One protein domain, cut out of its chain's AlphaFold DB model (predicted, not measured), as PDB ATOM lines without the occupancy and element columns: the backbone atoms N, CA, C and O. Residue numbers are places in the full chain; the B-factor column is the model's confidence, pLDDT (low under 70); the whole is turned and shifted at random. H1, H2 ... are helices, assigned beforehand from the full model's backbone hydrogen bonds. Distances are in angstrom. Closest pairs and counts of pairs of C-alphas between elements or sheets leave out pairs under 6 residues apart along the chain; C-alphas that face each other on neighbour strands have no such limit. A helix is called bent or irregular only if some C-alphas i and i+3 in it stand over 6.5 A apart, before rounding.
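AT A GLANCE: This is residues 259 to 371 of the 437 residues of a protein of Acidilobales archaeon (UniProt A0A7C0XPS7). What would one see first? An elongated body of crossed helices has the long helix H4 running aslant through its middle, with H1, H2 and H3 toward one end and a triangle of H5, H6 and H7 at the other. H1, at the far end, packs on H2 alone among the helices. What is it made of? The 113 printed residues hold seven named helices, H1 to H7 in chain order, and no named strand, an all-helix domain. How large is it? It is compact, with a radius of gyration of the C-alphas of 13.9 A and spans of 44 by 29 by 20 A, only just elongated.

IN THESE COORDINATES: Where does the printed part begin? H1 is residues 259 to 267, with C-alpha 259 at (151.139, 130.404, 76.377). H2 is residues 273 to 281 and H3 residues 285 to 294, 14.1 A long. Which helix is longest? H4, residues 301 to 317, measures 23.7 A from C-alpha 301 at (142.386, 125.786, 92.162); it is neither bent nor irregular, but only just, as C-alphas 309 and 312 are 6.4 A apart. What follows? H5 is residues 327 to 338, 16.3 A long, and H6 is residues 344 to 357, 20.8 A long and irregular, with C-alphas 345 and 348 7.1 A apart. H7, residues 363 to 369, ends with C-alpha 369 at (123.984, 114.143, 104.313).

HOW THE PARTS SIT: What does H1 touch? It touches H2 at a steep tilt of 45 degrees, opposite ways; the closest C-alphas, of Leu 265 and Ala 276, are 5.6 A apart. What meets H4? It touches H2 with residues 305 to 309 alone, closest C-alphas Ile 279 and Ala 305, 6.9 A, and H3 with residues 301 to 308 alone, closest C-alphas Val 292 and Pro 301, 5.9 A. It also touches H6, closest C-alphas His 311 and Pro 348, 5.5 A. How do the last three stand? H5 and H6 form a helical hairpin at 34.9 degrees, a tilt only just shallow, closest C-alphas Val 337 and Lys 344, 5.8 A. H7 touches H5, closest C-alphas Asp 329 and Ile 363, 6.1 A, and H6, closest C-alphas Tyr 354 and Ile 363, 6.0 A. Are the backbones well paired? Each O i to N i+4 pair is within hydrogen-bond range in H1, H2, H3 and H5, against 11 of 13 in H4, 8 of 10 in H6 and 2 of 3 in H7.

THE WHOLE: How far does it reach? The two C-alphas farthest apart, of Glu 259 and Lys 360, are 44.0 A apart. Is it continuous? The printed part has no cut, and no link is long. Where is confidence low? No printed residue is under 70, and the mean pLDDT of the printed part is 92.4.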
ATOM      1  N   GLU A 259     149.874 130.531  75.660       94.00
ATOM      2  CA  GLU A 259     151.139 130.404  76.377       94.00
ATOM      3  C   GLU A 259     151.142 131.179  77.704       94.00
ATOM      4  O   GLU A 259     151.603 130.648  78.714       94.00
ATOM      5  N   GLU A 260     150.600 132.400  77.725       95.25
ATOM      6  CA  GLU A 260     150.458 133.200  78.951       95.25
ATOM      7  C   GLU A 260     149.494 132.552  79.941       95.25
ATOM      8  O   GLU A 260     149.835 132.395  81.111       95.25
ATOM      9  N   LEU A 261     148.321 132.121  79.466       95.00
ATOM     10  CA  LEU A 261     147.341 131.465  80.325       95.00
ATOM     11  C   LEU A 261     147.881 130.136  80.862       95.00
ATOM     12  O   LEU A 261     147.702 129.828  82.033       95.00
ATOM     13  N   LEU A 262     148.585 129.350  80.039       95.62
ATOM     14  CA  LEU A 262     149.213 128.116  80.511       95.62
ATOM     15  C   LEU A 262     150.231 128.385  81.626       95.62
ATOM     16  O   LEU A 262     150.279 127.625  82.591       95.62
ATOM     17  N   ARG A 263     151.026 129.454  81.502       96.94
ATOM     18  CA  ARG A 263     151.987 129.856  82.533       96.94
ATOM     19  C   ARG A 263     151.276 130.224  83.834       96.94
ATOM     20  O   ARG A 263     151.637 129.704  84.881       96.94
ATOM     21  N   GLU A 264     150.225 131.034  83.758       95.94
ATOM     22  CA  GLU A 264     149.401 131.416  84.911       95.94
ATOM     23  C   GLU A 264     148.774 130.205  85.617       95.94
ATOM     24  O   GLU A 264     148.856 130.086  86.839       95.94
ATOM     25  N   LEU A 265     148.217 129.259  84.855       96.19
ATOM     26  CA  LEU A 265     147.645 128.025  85.402       96.19
ATOM     27  C   LEU A 265     148.673 127.201  86.200       96.19
ATOM     28  O   LEU A 265     148.310 126.509  87.149       96.19
ATOM     29  N   ILE A 266     149.949 127.253  85.823       96.88
ATOM     30  CA  ILE A 266     151.016 126.511  86.502       96.88
ATOM     31  C   ILE A 266     151.548 127.310  87.694       96.88
ATOM     32  O   ILE A 266     151.571 126.805  88.811       96.88
ATOM     33  N   GLU A 267     151.985 128.543  87.453       96.56
ATOM     34  CA  GLU A 267     152.740 129.346  88.419       96.56
ATOM     35  C   GLU A 267     151.835 129.988  89.474       96.56
ATOM     36  O   GLU A 267     152.187 130.005  90.649       96.56
ATOM     37  N   VAL A 268     150.660 130.479  89.071       94.31
ATOM     38  CA  VAL A 268     149.736 131.191  89.965       94.31
ATOM     39  C   VAL A 268     148.714 130.227  90.560       94.31
ATOM     40  O   VAL A 268     148.469 130.247  91.763       94.31
ATOM     41  N   HIS A 269     148.124 129.350  89.743       94.50
ATOM     42  CA  HIS A 269     147.093 128.417  90.222       94.50
ATOM     43  C   HIS A 269     147.675 127.109  90.791       94.50
ATOM     44  O   HIS A 269     146.928 126.286  91.329       94.50
ATOM     45  N   GLY A 270     148.990 126.888  90.673       94.88
ATOM     46  CA  GLY A 270     149.680 125.725  91.238       94.88
ATOM     47  C   GLY A 270     149.301 124.389  90.591       94.88
ATOM     48  O   GLY A 270     149.417 123.336  91.228       94.88
ATOM     49  N   LEU A 271     148.796 124.393  89.350       95.88
ATOM     50  CA  LEU A 271     148.452 123.160  88.645       95.88
ATOM     51  C   LEU A 271     149.710 122.471  88.099       95.88
ATOM     52  O   LEU A 271     150.668 123.110  87.666       95.88
ATOM     53  N   SER A 272     149.690 121.135  88.039       95.38
ATOM     54  CA  SER A 272     150.720 120.402  87.297       95.38
ATOM     55  C   SER A 272     150.637 120.733  85.804       95.38
ATOM     56  O   SER A 272     149.563 121.054  85.294       95.38
ATOM     57  N   LYS A 273     151.755 120.599  85.079       94.31
ATOM     58  CA  LYS A 273     151.812 120.861  83.629       94.31
ATOM     59  C   LYS A 273     150.717 120.117  82.857       94.31
ATOM     60  O   LYS A 273     150.044 120.718  82.023       94.31
ATOM     61  N   ASP A 274     150.497 118.844  83.178       93.56
ATOM     62  CA  ASP A 274     149.475 118.026  82.517       93.56
ATOM     63  C   ASP A 274     148.058 118.504  82.838       93.56
ATOM     64  O   ASP A 274     147.216 118.596  81.944       93.56
ATOM     65  N   LEU A 275     147.784 118.851  84.099       93.44
ATOM     66  CA  LEU A 275     146.469 119.333  84.515       93.44
ATOM     67  C   LEU A 275     146.161 120.704  83.898       93.44
ATOM     68  O   LEU A 275     145.068 120.902  83.371       93.44
ATOM     69  N   ALA A 276     147.146 121.606  83.881       95.44
ATOM     70  CA  ALA A 276     147.066 122.917  83.245       95.44
ATOM     71  C   ALA A 276     146.826 122.805  81.728       95.44
ATOM     72  O   ALA A 276     145.976 123.487  81.154       95.44
ATOM     73  N   PHE A 277     147.531 121.894  81.058       94.12
ATOM     74  CA  PHE A 277     147.353 121.686  79.627       94.12
ATOM     75  C   PHE A 277     146.010 121.035  79.290       94.12
ATOM     76  O   PHE A 277     145.392 121.375  78.278       94.12
ATOM     77  N   ASN A 278     145.534 120.122  80.139       93.69
ATOM     78  CA  ASN A 278     144.225 119.507  79.976       93.69
ATOM     79  C   ASN A 278     143.102 120.522  80.184       93.69
ATOM     80  O   ASN A 278     142.215 120.574  79.337       93.69
ATOM     81  N   ILE A 279     143.163 121.371  81.221       94.75
ATOM     82  CA  ILE A 279     142.123 122.388  81.448       94.75
ATOM     83  C   ILE A 279     142.099 123.422  80.321       94.75
ATOM     84  O   ILE A 279     141.027 123.745  79.820       94.75
ATOM     85  N   LEU A 280     143.265 123.849  79.818       93.44
ATOM     86  CA  LEU A 280     143.371 124.774  78.682       93.44
ATOM     87  C   LEU A 280     142.648 124.249  77.427       93.44
ATOM     88  O   LEU A 280     142.085 125.010  76.634       93.44
ATOM     89  N   LYS A 281     142.664 122.929  77.225       89.94
ATOM     90  CA  LYS A 281     141.999 122.268  76.096       89.94
ATOM     91  C   LYS A 281     140.566 121.839  76.394       89.94
ATOM     92  O   LYS A 281     139.892 121.379  75.466       89.94
ATOM     93  N   ASP A 282     140.104 121.956  77.626       90.56
ATOM     94  CA  ASP A 282     138.803 121.450  78.021       90.56
ATOM     95  C   ASP A 282     137.698 122.481  77.730       90.56
ATOM     96  O   ASP A 282     137.923 123.692  77.836       90.56
ATOM     97  N   PRO A 283     136.489 122.047  77.334       86.94
ATOM     98  CA  PRO A 283     135.337 122.938  77.245       86.94
ATOM     99  C   PRO A 283     135.050 123.701  78.546       86.94
ATOM    100  O   PRO A 283     134.588 124.842  78.469       86.94
ATOM    101  N   ALA A 284     135.359 123.121  79.707       90.50
ATOM    102  CA  ALA A 284     135.108 123.722  81.012       90.50
ATOM    103  C   ALA A 284     136.112 124.824  81.414       90.50
ATOM    104  O   ALA A 284     136.044 125.304  82.538       90.50
ATOM    105  N   LEU A 285     137.033 125.247  80.534       93.31
ATOM    106  CA  LEU A 285     138.048 126.259  80.864       93.31
ATOM    107  C   LEU A 285     137.458 127.557  81.437       93.31
ATOM    108  O   LEU A 285     137.952 128.046  82.442       93.31
ATOM    109  N   HIS A 286     136.417 128.115  80.814       92.12
ATOM    110  CA  HIS A 286     135.820 129.373  81.289       92.12
ATOM    111  C   HIS A 286     135.122 129.179  82.632       92.12
ATOM    112  O   HIS A 286     135.409 129.910  83.564       92.12
ATOM    113  N   THR A 287     134.364 128.090  82.784       92.94
ATOM    114  CA  THR A 287     133.795 127.677  84.075       92.94
ATOM    115  C   THR A 287     134.864 127.535  85.157       92.94
ATOM    116  O   THR A 287     134.649 127.930  86.295       92.94
ATOM    117  N   TYR A 288     136.031 126.986  84.816       95.75
ATOM    118  CA  TYR A 288     137.161 126.894  85.731       95.75
ATOM    119  C   TYR A 288     137.693 128.275  86.134       95.75
ATOM    120  O   TYR A 288     137.909 128.503  87.319       95.75
ATOM    121  N   LEU A 289     137.905 129.182  85.173       94.56
ATOM    122  CA  LEU A 289     138.406 130.532  85.451       94.56
ATOM    123  C   LEU A 289     137.422 131.326  86.317       94.56
ATOM    124  O   LEU A 289     137.845 131.936  87.299       94.56
ATOM    125  N   ASP A 290     136.127 131.237  86.012       94.62
ATOM    126  CA  ASP A 290     135.061 131.881  86.781       94.62
ATOM    127  C   ASP A 290     135.023 131.335  88.217       94.62
ATOM    128  O   ASP A 290     135.051 132.108  89.171       94.62
ATOM    129  N   LEU A 291     135.083 130.007  88.400       96.12
ATOM    130  CA  LEU A 291     135.101 129.387  89.730       96.12
ATOM    131  C   LEU A 291     136.361 129.728  90.532       96.12
ATOM    132  O   LEU A 291     136.268 129.922  91.741       96.12
ATOM    133  N   VAL A 292     137.535 129.788  89.897       95.69
ATOM    134  CA  VAL A 292     138.779 130.195  90.576       95.69
ATOM    135  C   VAL A 292     138.698 131.650  91.030       95.69
ATOM    136  O   VAL A 292     139.151 131.964  92.128       95.69
ATOM    137  N   SER A 293     138.106 132.523  90.213       93.94
ATOM    138  CA  SER A 293     137.876 133.921  90.577       93.94
ATOM    139  C   SER A 293     136.857 134.046  91.717       93.94
ATOM    140  O   SER A 293     137.113 134.731  92.705       93.94
ATOM    141  N   ASP A 294     135.725 133.349  91.612       94.25
ATOM    142  CA  ASP A 294     134.611 133.402  92.563       94.25
ATOM    143  C   ASP A 294     134.924 132.775  93.928       94.25
ATOM    144  O   ASP A 294     134.361 133.184  94.942       94.25
ATOM    145  N   LEU A 295     135.756 131.730  93.947       93.81
ATOM    146  CA  LEU A 295     136.084 130.933  95.136       93.81
ATOM    147  C   LEU A 295     137.519 131.157  95.604       93.81
ATOM    148  O   LEU A 295     138.096 130.303  96.291       93.81
ATOM    149  N   LYS A 296     138.091 132.305  95.233       89.94
ATOM    150  CA  LYS A 296     139.415 132.722  95.672       89.94
ATOM    151  C   LYS A 296     139.508 132.624  97.197       89.94
ATOM    152  O   LYS A 296     138.591 133.021  97.908       89.94
ATOM    153  N   ASP A 297     140.592 132.026  97.678       88.25
ATOM    154  CA  ASP A 297     140.885 131.792  99.101       88.25
ATOM    155  C   ASP A 297     139.914 130.841  99.841       88.25
ATOM    156  O   ASP A 297     140.165 130.486 100.989       88.25
ATOM    157  N   VAL A 298     138.854 130.353  99.184       91.38
ATOM    158  CA  VAL A 298     137.928 129.349  99.740       91.38
ATOM    159  C   VAL A 298     138.331 127.944  99.304       91.38
ATOM    160  O   VAL A 298     138.342 127.020 100.113       91.38
ATOM    161  N   VAL A 299     138.664 127.757  98.024       92.56
ATOM    162  CA  VAL A 299     138.970 126.438  97.451       92.56
ATOM    163  C   VAL A 299     140.257 126.498  96.645       92.56
ATOM    164  O   VAL A 299     140.458 127.389  95.825       92.56
ATOM    165  N   GLN A 300     141.127 125.504  96.824       93.19
ATOM    166  CA  GLN A 300     142.348 125.409  96.028       93.19
ATOM    167  C   GLN A 300     142.012 125.197  94.538       93.19
ATOM    168  O   GLN A 300     141.253 124.271  94.221       93.19
ATOM    169  N   PRO A 301     142.639 125.936  93.600       95.31
ATOM    170  CA  PRO A 301     142.386 125.786  92.162       95.31
ATOM    171  C   PRO A 301     142.560 124.351  91.650       95.31
ATOM    172  O   PRO A 301     141.871 123.922  90.726       95.31
ATOM    173  N   LYS A 302     143.446 123.573  92.283       94.62
ATOM    174  CA  LYS A 302     143.646 122.153  91.985       94.62
ATOM    175  C   LYS A 302     142.380 121.316  92.193       94.62
ATOM    176  O   LYS A 302     142.115 120.452  91.363       94.62
ATOM    177  N   ILE A 303     141.611 121.579  93.252       94.38
ATOM    178  CA  ILE A 303     140.357 120.867  93.550       94.38
ATOM    179  C   ILE A 303     139.321 121.188  92.470       94.38
ATOM    180  O   ILE A 303     138.703 120.280  91.922       94.38
ATOM    181  N   ILE A 304     139.200 122.463  92.090       96.44
ATOM    182  CA  ILE A 304     138.290 122.910  91.022       96.44
ATOM    183  C   ILE A 304     138.650 122.221  89.695       96.44
ATOM    184  O   ILE A 304     137.787 121.631  89.040       96.44
ATOM    185  N   ALA A 305     139.936 122.225  89.327       95.19
ATOM    186  CA  ALA A 305     140.424 121.565  88.119       95.19
ATOM    187  C   ALA A 305     140.156 120.050  88.135       95.19
ATOM    188  O   ALA A 305     139.694 119.505  87.132       95.19
ATOM    189  N   SER A 306     140.404 119.360  89.258       93.81
ATOM    190  CA  SER A 306     140.109 117.925  89.376       93.81
ATOM    191  C   SER A 306     138.615 117.631  89.304       93.81
ATOM    192  O   SER A 306     138.226 116.656  88.665       93.81
ATOM    193  N   THR A 307     137.763 118.481  89.876       95.44
ATOM    194  CA  THR A 307     136.313 118.295  89.795       95.44
ATOM    195  C   THR A 307     135.833 118.336  88.354       95.44
ATOM    196  O   THR A 307     135.182 117.397  87.900       95.44
ATOM    197  N   LEU A 308     136.237 119.356  87.599       94.94
ATOM    198  CA  LEU A 308     135.828 119.518  86.205       94.94
ATOM    199  C   LEU A 308     136.433 118.456  85.276       94.94
ATOM    200  O   LEU A 308     135.750 117.937  84.394       94.94
ATOM    201  N   LEU A 309     137.712 118.112  85.454       93.31
ATOM    202  CA  LEU A 309     138.414 117.219  84.528       93.31
ATOM    203  C   LEU A 309     138.299 115.738  84.870       93.31
ATOM    204  O   LEU A 309     138.425 114.916  83.965       93.31
ATOM    205  N   VAL A 310     138.096 115.397  86.141       92.00
ATOM    206  CA  VAL A 310     138.075 114.012  86.622       92.00
ATOM    207  C   VAL A 310     136.665 113.632  87.049       92.00
ATOM    208  O   VAL A 310     136.078 112.746  86.435       92.00
ATOM    209  N   HIS A 311     136.096 114.312  88.050       93.44
ATOM    210  CA  HIS A 311     134.805 113.910  88.622       93.44
ATOM    211  C   HIS A 311     133.663 114.042  87.610       93.44
ATOM    212  O   HIS A 311     132.942 113.074  87.393       93.44
ATOM    213  N   MET A 312     133.551 115.167  86.900       93.25
ATOM    214  CA  MET A 312     132.495 115.346  85.891       93.25
ATOM    215  C   MET A 312     132.601 114.334  84.738       93.25
ATOM    216  O   MET A 312     131.588 113.825  84.258       93.25
ATOM    217  N   LYS A 313     133.822 113.987  84.306       91.50
ATOM    218  CA  LYS A 313     134.024 112.967  83.260       91.50
ATOM    219  C   LYS A 313     133.683 111.566  83.756       91.50
ATOM    220  O   LYS A 313     133.081 110.806  83.004       91.50
ATOM    221  N   TYR A 314     134.028 111.258  85.005       93.38
ATOM    222  CA  TYR A 314     133.663 110.005  85.657       93.38
ATOM    223  C   TYR A 314     132.138 109.842  85.749       93.38
ATOM    224  O   TYR A 314     131.605 108.838  85.284       93.38
ATOM    225  N   LEU A 315     131.419 110.859  86.235       93.69
ATOM    226  CA  LEU A 315     129.952 110.832  86.310       93.69
ATOM    227  C   LEU A 315     129.321 110.588  84.936       93.69
ATOM    228  O   LEU A 315     128.440 109.745  84.792       93.69
ATOM    229  N   LYS A 316     129.839 111.261  83.904       93.06
ATOM    230  CA  LYS A 316     129.390 111.047  82.528       93.06
ATOM    231  C   LYS A 316     129.651 109.619  82.035       93.06
ATOM    232  O   LYS A 316     128.812 109.067  81.328       93.06
ATOM    233  N   SER A 317     130.789 109.011  82.382       92.94
ATOM    234  CA  SER A 317     131.079 107.614  82.014       92.94
ATOM    235  C   SER A 317     130.202 106.596  82.743       92.94
ATOM    236  O   SER A 317     129.922 105.545  82.178       92.94
ATOM    237  N   GLU A 318     129.701 106.935  83.933       93.19
ATOM    238  CA  GLU A 318     128.705 106.144  84.674       93.19
ATOM    239  C   GLU A 318     127.276 106.304  84.111       93.19
ATOM    240  O   GLU A 318     126.315 105.791  84.680       93.19
ATOM    241  N   GLY A 319     127.112 107.026  82.996       92.88
ATOM    242  CA  GLY A 319     125.821 107.243  82.344       92.88
ATOM    243  C   GLY A 319     124.946 108.305  83.011       92.88
ATOM    244  O   GLY A 319     123.756 108.377  82.711       92.88
ATOM    245  N   LEU A 320     125.507 109.124  83.907       93.81
ATOM    246  CA  LEU A 320     124.784 110.218  84.550       93.81
ATOM    247  C   LEU A 320     124.750 111.463  83.657       93.81
ATOM    248  O   LEU A 320     125.743 111.814  83.010       93.81
ATOM    249  N   ASP A 321     123.606 112.147  83.659       92.31
ATOM    250  CA  ASP A 321     123.425 113.398  82.928       92.31
ATOM    251  C   ASP A 321     124.021 114.575  83.710       92.31
ATOM    252  O   ASP A 321     123.428 115.104  84.652       92.31
ATOM    253  N   ILE A 322     125.236 114.962  83.323       92.62
ATOM    254  CA  ILE A 322     125.966 116.071  83.941       92.62
ATOM    255  C   ILE A 322     125.383 117.444  83.597       92.62
ATOM    256  O   ILE A 322     125.709 118.407  84.288       92.62
ATOM    257  N   ASP A 323     124.534 117.547  82.570       90.94
ATOM    258  CA  ASP A 323     123.942 118.822  82.154       90.94
ATOM    259  C   ASP A 323     122.861 119.293  83.153       90.94
ATOM    260  O   ASP A 323     122.457 120.455  83.133       90.94
ATOM    261  N   LEU A 324     122.444 118.419  84.080       92.50
ATOM    262  CA  LEU A 324     121.575 118.750  85.216       92.50
ATOM    263  C   LEU A 324     122.291 119.523  86.335       92.50
ATOM    264  O   LEU A 324     121.630 120.094  87.201       92.50
ATOM    265  N   ILE A 325     123.628 119.540  86.352       92.88
ATOM    266  CA  ILE A 325     124.405 120.281  87.351       92.88
ATOM    267  C   ILE A 325     124.588 121.715  86.859       92.88
ATOM    268  O   ILE A 325     125.327 121.967  85.905       92.88
ATOM    269  N   SER A 326     123.953 122.671  87.536       93.88
ATOM    270  CA  SER A 326     124.153 124.088  87.235       93.88
ATOM    271  C   SER A 326     125.496 124.608  87.766       93.88
ATOM    272  O   SER A 326     126.145 123.996  88.620       93.88
ATOM    273  N   TYR A 327     125.907 125.786  87.284       94.44
ATOM    274  CA  TYR A 327     127.075 126.495  87.815       94.44
ATOM    275  C   TYR A 327     126.964 126.723  89.332       94.44
ATOM    276  O   TYR A 327     127.923 126.481  90.066       94.44
ATOM    277  N   ASP A 328     125.781 127.121  89.807       94.62
ATOM    278  CA  ASP A 328     125.534 127.397  91.222       94.62
ATOM    279  C   ASP A 328     125.560 126.127  92.078       94.62
ATOM    280  O   ASP A 328     126.059 126.161  93.206       94.62
ATOM    281  N   ASP A 329     125.098 124.991  91.542       94.62
ATOM    282  CA  ASP A 329     125.188 123.703  92.238       94.62
ATOM    283  C   ASP A 329     126.646 123.293  92.438       94.62
ATOM    284  O   ASP A 329     127.066 122.945  93.547       94.62
ATOM    285  N   LEU A 330     127.446 123.397  91.373       95.12
ATOM    286  CA  LEU A 330     128.869 123.092  91.422       95.12
ATOM    287  C   LEU A 330     129.604 124.020  92.402       95.12
ATOM    288  O   LEU A 330     130.417 123.560  93.208       95.12
ATOM    289  N   LYS A 331     129.282 125.317  92.374       96.06
ATOM    290  CA  LYS A 331     129.824 126.316  93.298       96.06
ATOM    291  C   LYS A 331     129.470 125.987  94.751       96.06
ATOM    292  O   LYS A 331     130.347 126.050  95.611       96.06
ATOM    293  N   ALA A 332     128.231 125.578  95.033       95.12
ATOM    294  CA  ALA A 332     127.794 125.202  96.378       95.12
ATOM    295  C   ALA A 332     128.578 124.001  96.937       95.12
ATOM    296  O   ALA A 332     129.027 124.046  98.083       95.12
ATOM    297  N   VAL A 333     128.793 122.961  96.125       95.12
ATOM    298  CA  VAL A 333     129.588 121.785  96.524       95.12
ATOM    299  C   VAL A 333     131.039 122.173  96.804       95.12
ATOM    300  O   VAL A 333     131.605 121.767  97.819       95.12
ATOM    301  N   LEU A 334     131.644 122.993  95.941       95.94
ATOM    302  CA  LEU A 334     133.023 123.445  96.123       95.94
ATOM    303  C   LEU A 334     133.182 124.300  97.390       95.94
ATOM    304  O   LEU A 334     134.143 124.096  98.128       95.94
ATOM    305  N   ILE A 335     132.234 125.193  97.697       95.06
ATOM    306  CA  ILE A 335     132.236 125.972  98.949       95.06
ATOM    307  C   ILE A 335     132.195 125.051 100.172       95.06
ATOM    308  O   ILE A 335     132.960 125.268 101.112       95.06
ATOM    309  N   ALA A 336     131.343 124.020 100.159       92.12
ATOM    310  CA  ALA A 336     131.249 123.066 101.262       92.12
ATOM    311  C   ALA A 336     132.585 122.339 101.500       92.12
ATOM    312  O   ALA A 336     133.010 122.181 102.644       92.12
ATOM    313  N   VAL A 337     133.299 121.969 100.431       91.19
ATOM    314  CA  VAL A 337     134.652 121.391 100.528       91.19
ATOM    315  C   VAL A 337     135.656 122.410 101.069       91.19
ATOM    316  O   VAL A 337     136.435 122.090 101.963       91.19
ATOM    317  N   GLY A 338     135.643 123.642 100.553       89.62
ATOM    318  CA  GLY A 338     136.568 124.702 100.969       89.62
ATOM    319  C   GLY A 338     136.446 125.086 102.442       89.62
ATOM    320  O   GLY A 338     137.439 125.381 103.100       89.62
ATOM    321  N   ARG A 339     135.228 125.010 102.985       89.25
ATOM    322  CA  ARG A 339     134.935 125.231 104.409       89.25
ATOM    323  C   ARG A 339     135.171 124.001 105.289       89.25
ATOM    324  O   ARG A 339     134.978 124.087 106.497       89.25
ATOM    325  N   GLY A 340     135.550 122.865 104.702       84.38
ATOM    326  CA  GLY A 340     135.716 121.602 105.420       84.38
ATOM    327  C   GLY A 340     134.404 120.985 105.912       84.38
ATOM    328  O   GLY A 340     134.435 120.125 106.787       84.38
ATOM    329  N   GLU A 341     133.251 121.403 105.376       86.50
ATOM    330  CA  GLU A 341     131.953 120.806 105.715       86.50
ATOM    331  C   GLU A 341     131.851 119.372 105.188       86.50
ATOM    332  O   GLU A 341     131.253 118.528 105.851       86.50
ATOM    333  N   ILE A 342     132.445 119.096 104.022       87.19
ATOM    334  CA  ILE A 342     132.534 117.762 103.410       87.19
ATOM    335  C   ILE A 342     133.965 117.487 102.930       87.19
ATOM    336  O   ILE A 342     134.709 118.413 102.595       87.19
ATOM    337  N   ALA A 343     134.352 116.213 102.847       85.50
ATOM    338  CA  ALA A 343     135.654 115.833 102.301       85.50
ATOM    339  C   ALA A 343     135.697 116.021 100.771       85.50
ATOM    340  O   ALA A 343     134.698 115.838 100.073       85.50
ATOM    341  N   LYS A 344     136.873 116.325 100.211       86.12
ATOM    342  CA  LYS A 344     137.056 116.460  98.749       86.12
ATOM    343  C   LYS A 344     136.735 115.163  97.992       86.12
ATOM    344  O   LYS A 344     136.289 115.208  96.852       86.12
ATOM    345  N   GLU A 345     136.911 114.005  98.627       86.12
ATOM    346  CA  GLU A 345     136.565 112.691  98.076       86.12
ATOM    347  C   GLU A 345     135.050 112.491  97.916       86.12
ATOM    348  O   GLU A 345     134.635 111.614  97.164       86.12
ATOM    349  N   ALA A 346     134.231 113.299  98.598       87.81
ATOM    350  CA  ALA A 346     132.772 113.218  98.565       87.81
ATOM    351  C   ALA A 346     132.156 113.869  97.327       87.81
ATOM    352  O   ALA A 346     131.012 113.580  96.997       87.81
ATOM    353  N   ILE A 347     132.896 114.752  96.646       92.81
ATOM    354  CA  ILE A 347     132.418 115.510  95.482       92.81
ATOM    355  C   ILE A 347     131.708 114.613  94.450       92.81
ATOM    356  O   ILE A 347     130.566 114.926  94.109       92.81
ATOM    357  N   PRO A 348     132.308 113.513  93.941       92.69
ATOM    358  CA  PRO A 348     131.630 112.661  92.966       92.69
ATOM    359  C   PRO A 348     130.353 112.021  93.524       92.69
ATOM    360  O   PRO A 348     129.356 111.967  92.810       92.69
ATOM    361  N   ASP A 349     130.353 111.583  94.784       91.00
ATOM    362  CA  ASP A 349     129.198 110.920  95.401       91.00
ATOM    363  C   ASP A 349     128.034 111.910  95.610       91.00
ATOM    364  O   ASP A 349     126.897 111.610  95.244       91.00
ATOM    365  N   VAL A 350     128.326 113.125  96.090       92.94
ATOM    366  CA  VAL A 350     127.350 114.219  96.262       92.94
ATOM    367  C   VAL A 350     126.723 114.610  94.924       92.94
ATOM    368  O   VAL A 350     125.501 114.707  94.811       92.94
ATOM    369  N   LEU A 351     127.544 114.814  93.890       94.75
ATOM    370  CA  LEU A 351     127.053 115.173  92.558       94.75
ATOM    371  C   LEU A 351     126.241 114.031  91.926       94.75
ATOM    372  O   LEU A 351     125.212 114.285  91.301       94.75
ATOM    373  N   ALA A 352     126.651 112.775  92.122       93.50
ATOM    374  CA  ALA A 352     125.907 111.613  91.642       93.50
ATOM    375  C   ALA A 352     124.538 111.471  92.325       93.50
ATOM    376  O   ALA A 352     123.544 111.205  91.647       93.50
ATOM    377  N   GLU A 353     124.469 111.634  93.651       92.56
ATOM    378  CA  GLU A 353     123.201 111.586  94.389       92.56
ATOM    379  C   GLU A 353     122.274 112.735  93.978       92.56
ATOM    380  O   GLU A 353     121.072 112.509  93.801       92.56
ATOM    381  N   TYR A 354     122.823 113.934  93.759       94.38
ATOM    382  CA  TYR A 354     122.057 115.071  93.257       94.38
ATOM    383  C   TYR A 354     121.425 114.780  91.895       94.38
ATOM    384  O   TYR A 354     120.210 114.910  91.760       94.38
ATOM    385  N   ILE A 355     122.207 114.290  90.923       93.50
ATOM    386  CA  ILE A 355     121.693 113.926  89.592       93.50
ATOM    387  C   ILE A 355     120.568 112.884  89.702       93.50
ATOM    388  O   ILE A 355     119.516 113.038  89.088       93.50
ATOM    389  N   LYS A 356     120.756 111.837  90.516       91.88
ATOM    390  CA  LYS A 356     119.758 110.763  90.692       91.88
ATOM    391  C   LYS A 356     118.473 111.236  91.373       91.88
ATOM    392  O   LYS A 356     117.419 110.637  91.170       91.88
ATOM    393  N   SER A 357     118.566 112.279  92.192       90.44
ATOM    394  CA  SER A 357     117.445 112.824  92.964       90.44
ATOM    395  C   SER A 357     116.801 114.048  92.303       90.44
ATOM    396  O   SER A 357     115.812 114.576  92.820       90.44
ATOM    397  N   TYR A 358     117.335 114.509  91.170       89.19
ATOM    398  CA  TYR A 358     116.855 115.685  90.453       89.19
ATOM    399  C   TYR A 358     115.442 115.464  89.872       89.19
ATOM    400  O   TYR A 358     115.145 114.369  89.387       89.19
ATOM    401  N   PRO A 359     114.539 116.469  89.883       85.69
ATOM    402  CA  PRO A 359     114.646 117.807  90.490       85.69
ATOM    403  C   PRO A 359     114.120 117.873  91.940       85.69
ATOM    404  O   PRO A 359     113.846 118.954  92.453       85.69
ATOM    405  N   LYS A 360     113.889 116.727  92.591       87.56
ATOM    406  CA  LYS A 360     113.139 116.648  93.858       87.56
ATOM    407  C   LYS A 360     113.914 117.176  95.062       87.56
ATOM    408  O   LYS A 360     113.295 117.622  96.020       87.56
ATOM    409  N   VAL A 361     115.242 117.083  95.026       88.06
ATOM    410  CA  VAL A 361     116.130 117.413  96.148       88.06
ATOM    411  C   VAL A 361     117.088 118.516  95.719       88.06
ATOM    412  O   VAL A 361     117.697 118.432  94.654       88.06
ATOM    413  N   LYS A 362     117.248 119.545  96.557       92.06
ATOM    414  CA  LYS A 362     118.221 120.621  96.316       92.06
ATOM    415  C   LYS A 362     119.634 120.156  96.663       92.06
ATOM    416  O   LYS A 362     119.829 119.434  97.637       92.06
ATOM    417  N   ILE A 363     120.646 120.661  95.954       91.44
ATOM    418  CA  ILE A 363     122.053 120.284  96.184       91.44
ATOM    419  C   ILE A 363     122.496 120.457  97.648       91.44
ATOM    420  O   ILE A 363     123.209 119.617  98.188       91.44
ATOM    421  N   ARG A 364     122.013 121.505  98.331       90.38
ATOM    422  CA  ARG A 364     122.333 121.780  99.743       90.38
ATOM    423  C   ARG A 364     121.845 120.683 100.690       90.38
ATOM    424  O   ARG A 364     122.508 120.403 101.683       90.38
ATOM    425  N   GLU A 365     120.713 120.057 100.382       90.00
ATOM    426  CA  GLU A 365     120.168 118.952 101.178       90.00
ATOM    427  C   GLU A 365     121.011 117.686 101.004       90.00
ATOM    428  O   GLU A 365     121.231 116.960 101.969       90.00
ATOM    429  N   VAL A 366     121.542 117.451  99.798       89.62
ATOM    430  CA  VAL A 366     122.490 116.354  99.552       89.62
ATOM    431  C   VAL A 366     123.791 116.608 100.310       89.62
ATOM    432  O   VAL A 366     124.225 115.741 101.060       89.62
ATOM    433  N   ILE A 367     124.369 117.811 100.207       89.06
ATOM    434  CA  ILE A 367     125.594 118.195 100.936       89.06
ATOM    435  C   ILE A 367     125.449 117.924 102.442       89.06
ATOM    436  O   ILE A 367     126.354 117.356 103.051       89.06
ATOM    437  N   ALA A 368     124.296 118.250 103.038       87.00
ATOM    438  CA  ALA A 368     124.047 118.033 104.462       87.00
ATOM    439  C   ALA A 368     124.169 116.556 104.895       87.00
ATOM    440  O   ALA A 368     124.618 116.287 106.008       87.00
ATOM    441  N   LYS A 369     123.842 115.587 104.024       84.12
ATOM    442  CA  LYS A 369     123.984 114.143 104.313       84.12
ATOM    443  C   LYS A 369     125.439 113.666 104.351       84.12
ATOM    444  O   LYS A 369     125.737 112.624 104.947       84.12
ATOM    445  N   TYR A 370     126.322 114.412 103.694       81.62
ATOM    446  CA  TYR A 370     127.755 114.143 103.596       81.62
ATOM    447  C   TYR A 370     128.580 115.007 104.548       81.62
ATOM    448  O   TYR A 370     129.806 114.936 104.508       81.62
ATOM    449  N   ARG A 371     127.933 115.798 105.411       79.75
ATOM    450  CA  ARG A 371     128.626 116.639 106.384       79.75
ATOM    451  C   ARG A 371     129.536 115.791 107.279       79.75
ATOM    452  O   ARG A 371     129.158 114.690 107.691       79.75
TER     453      ARG A 371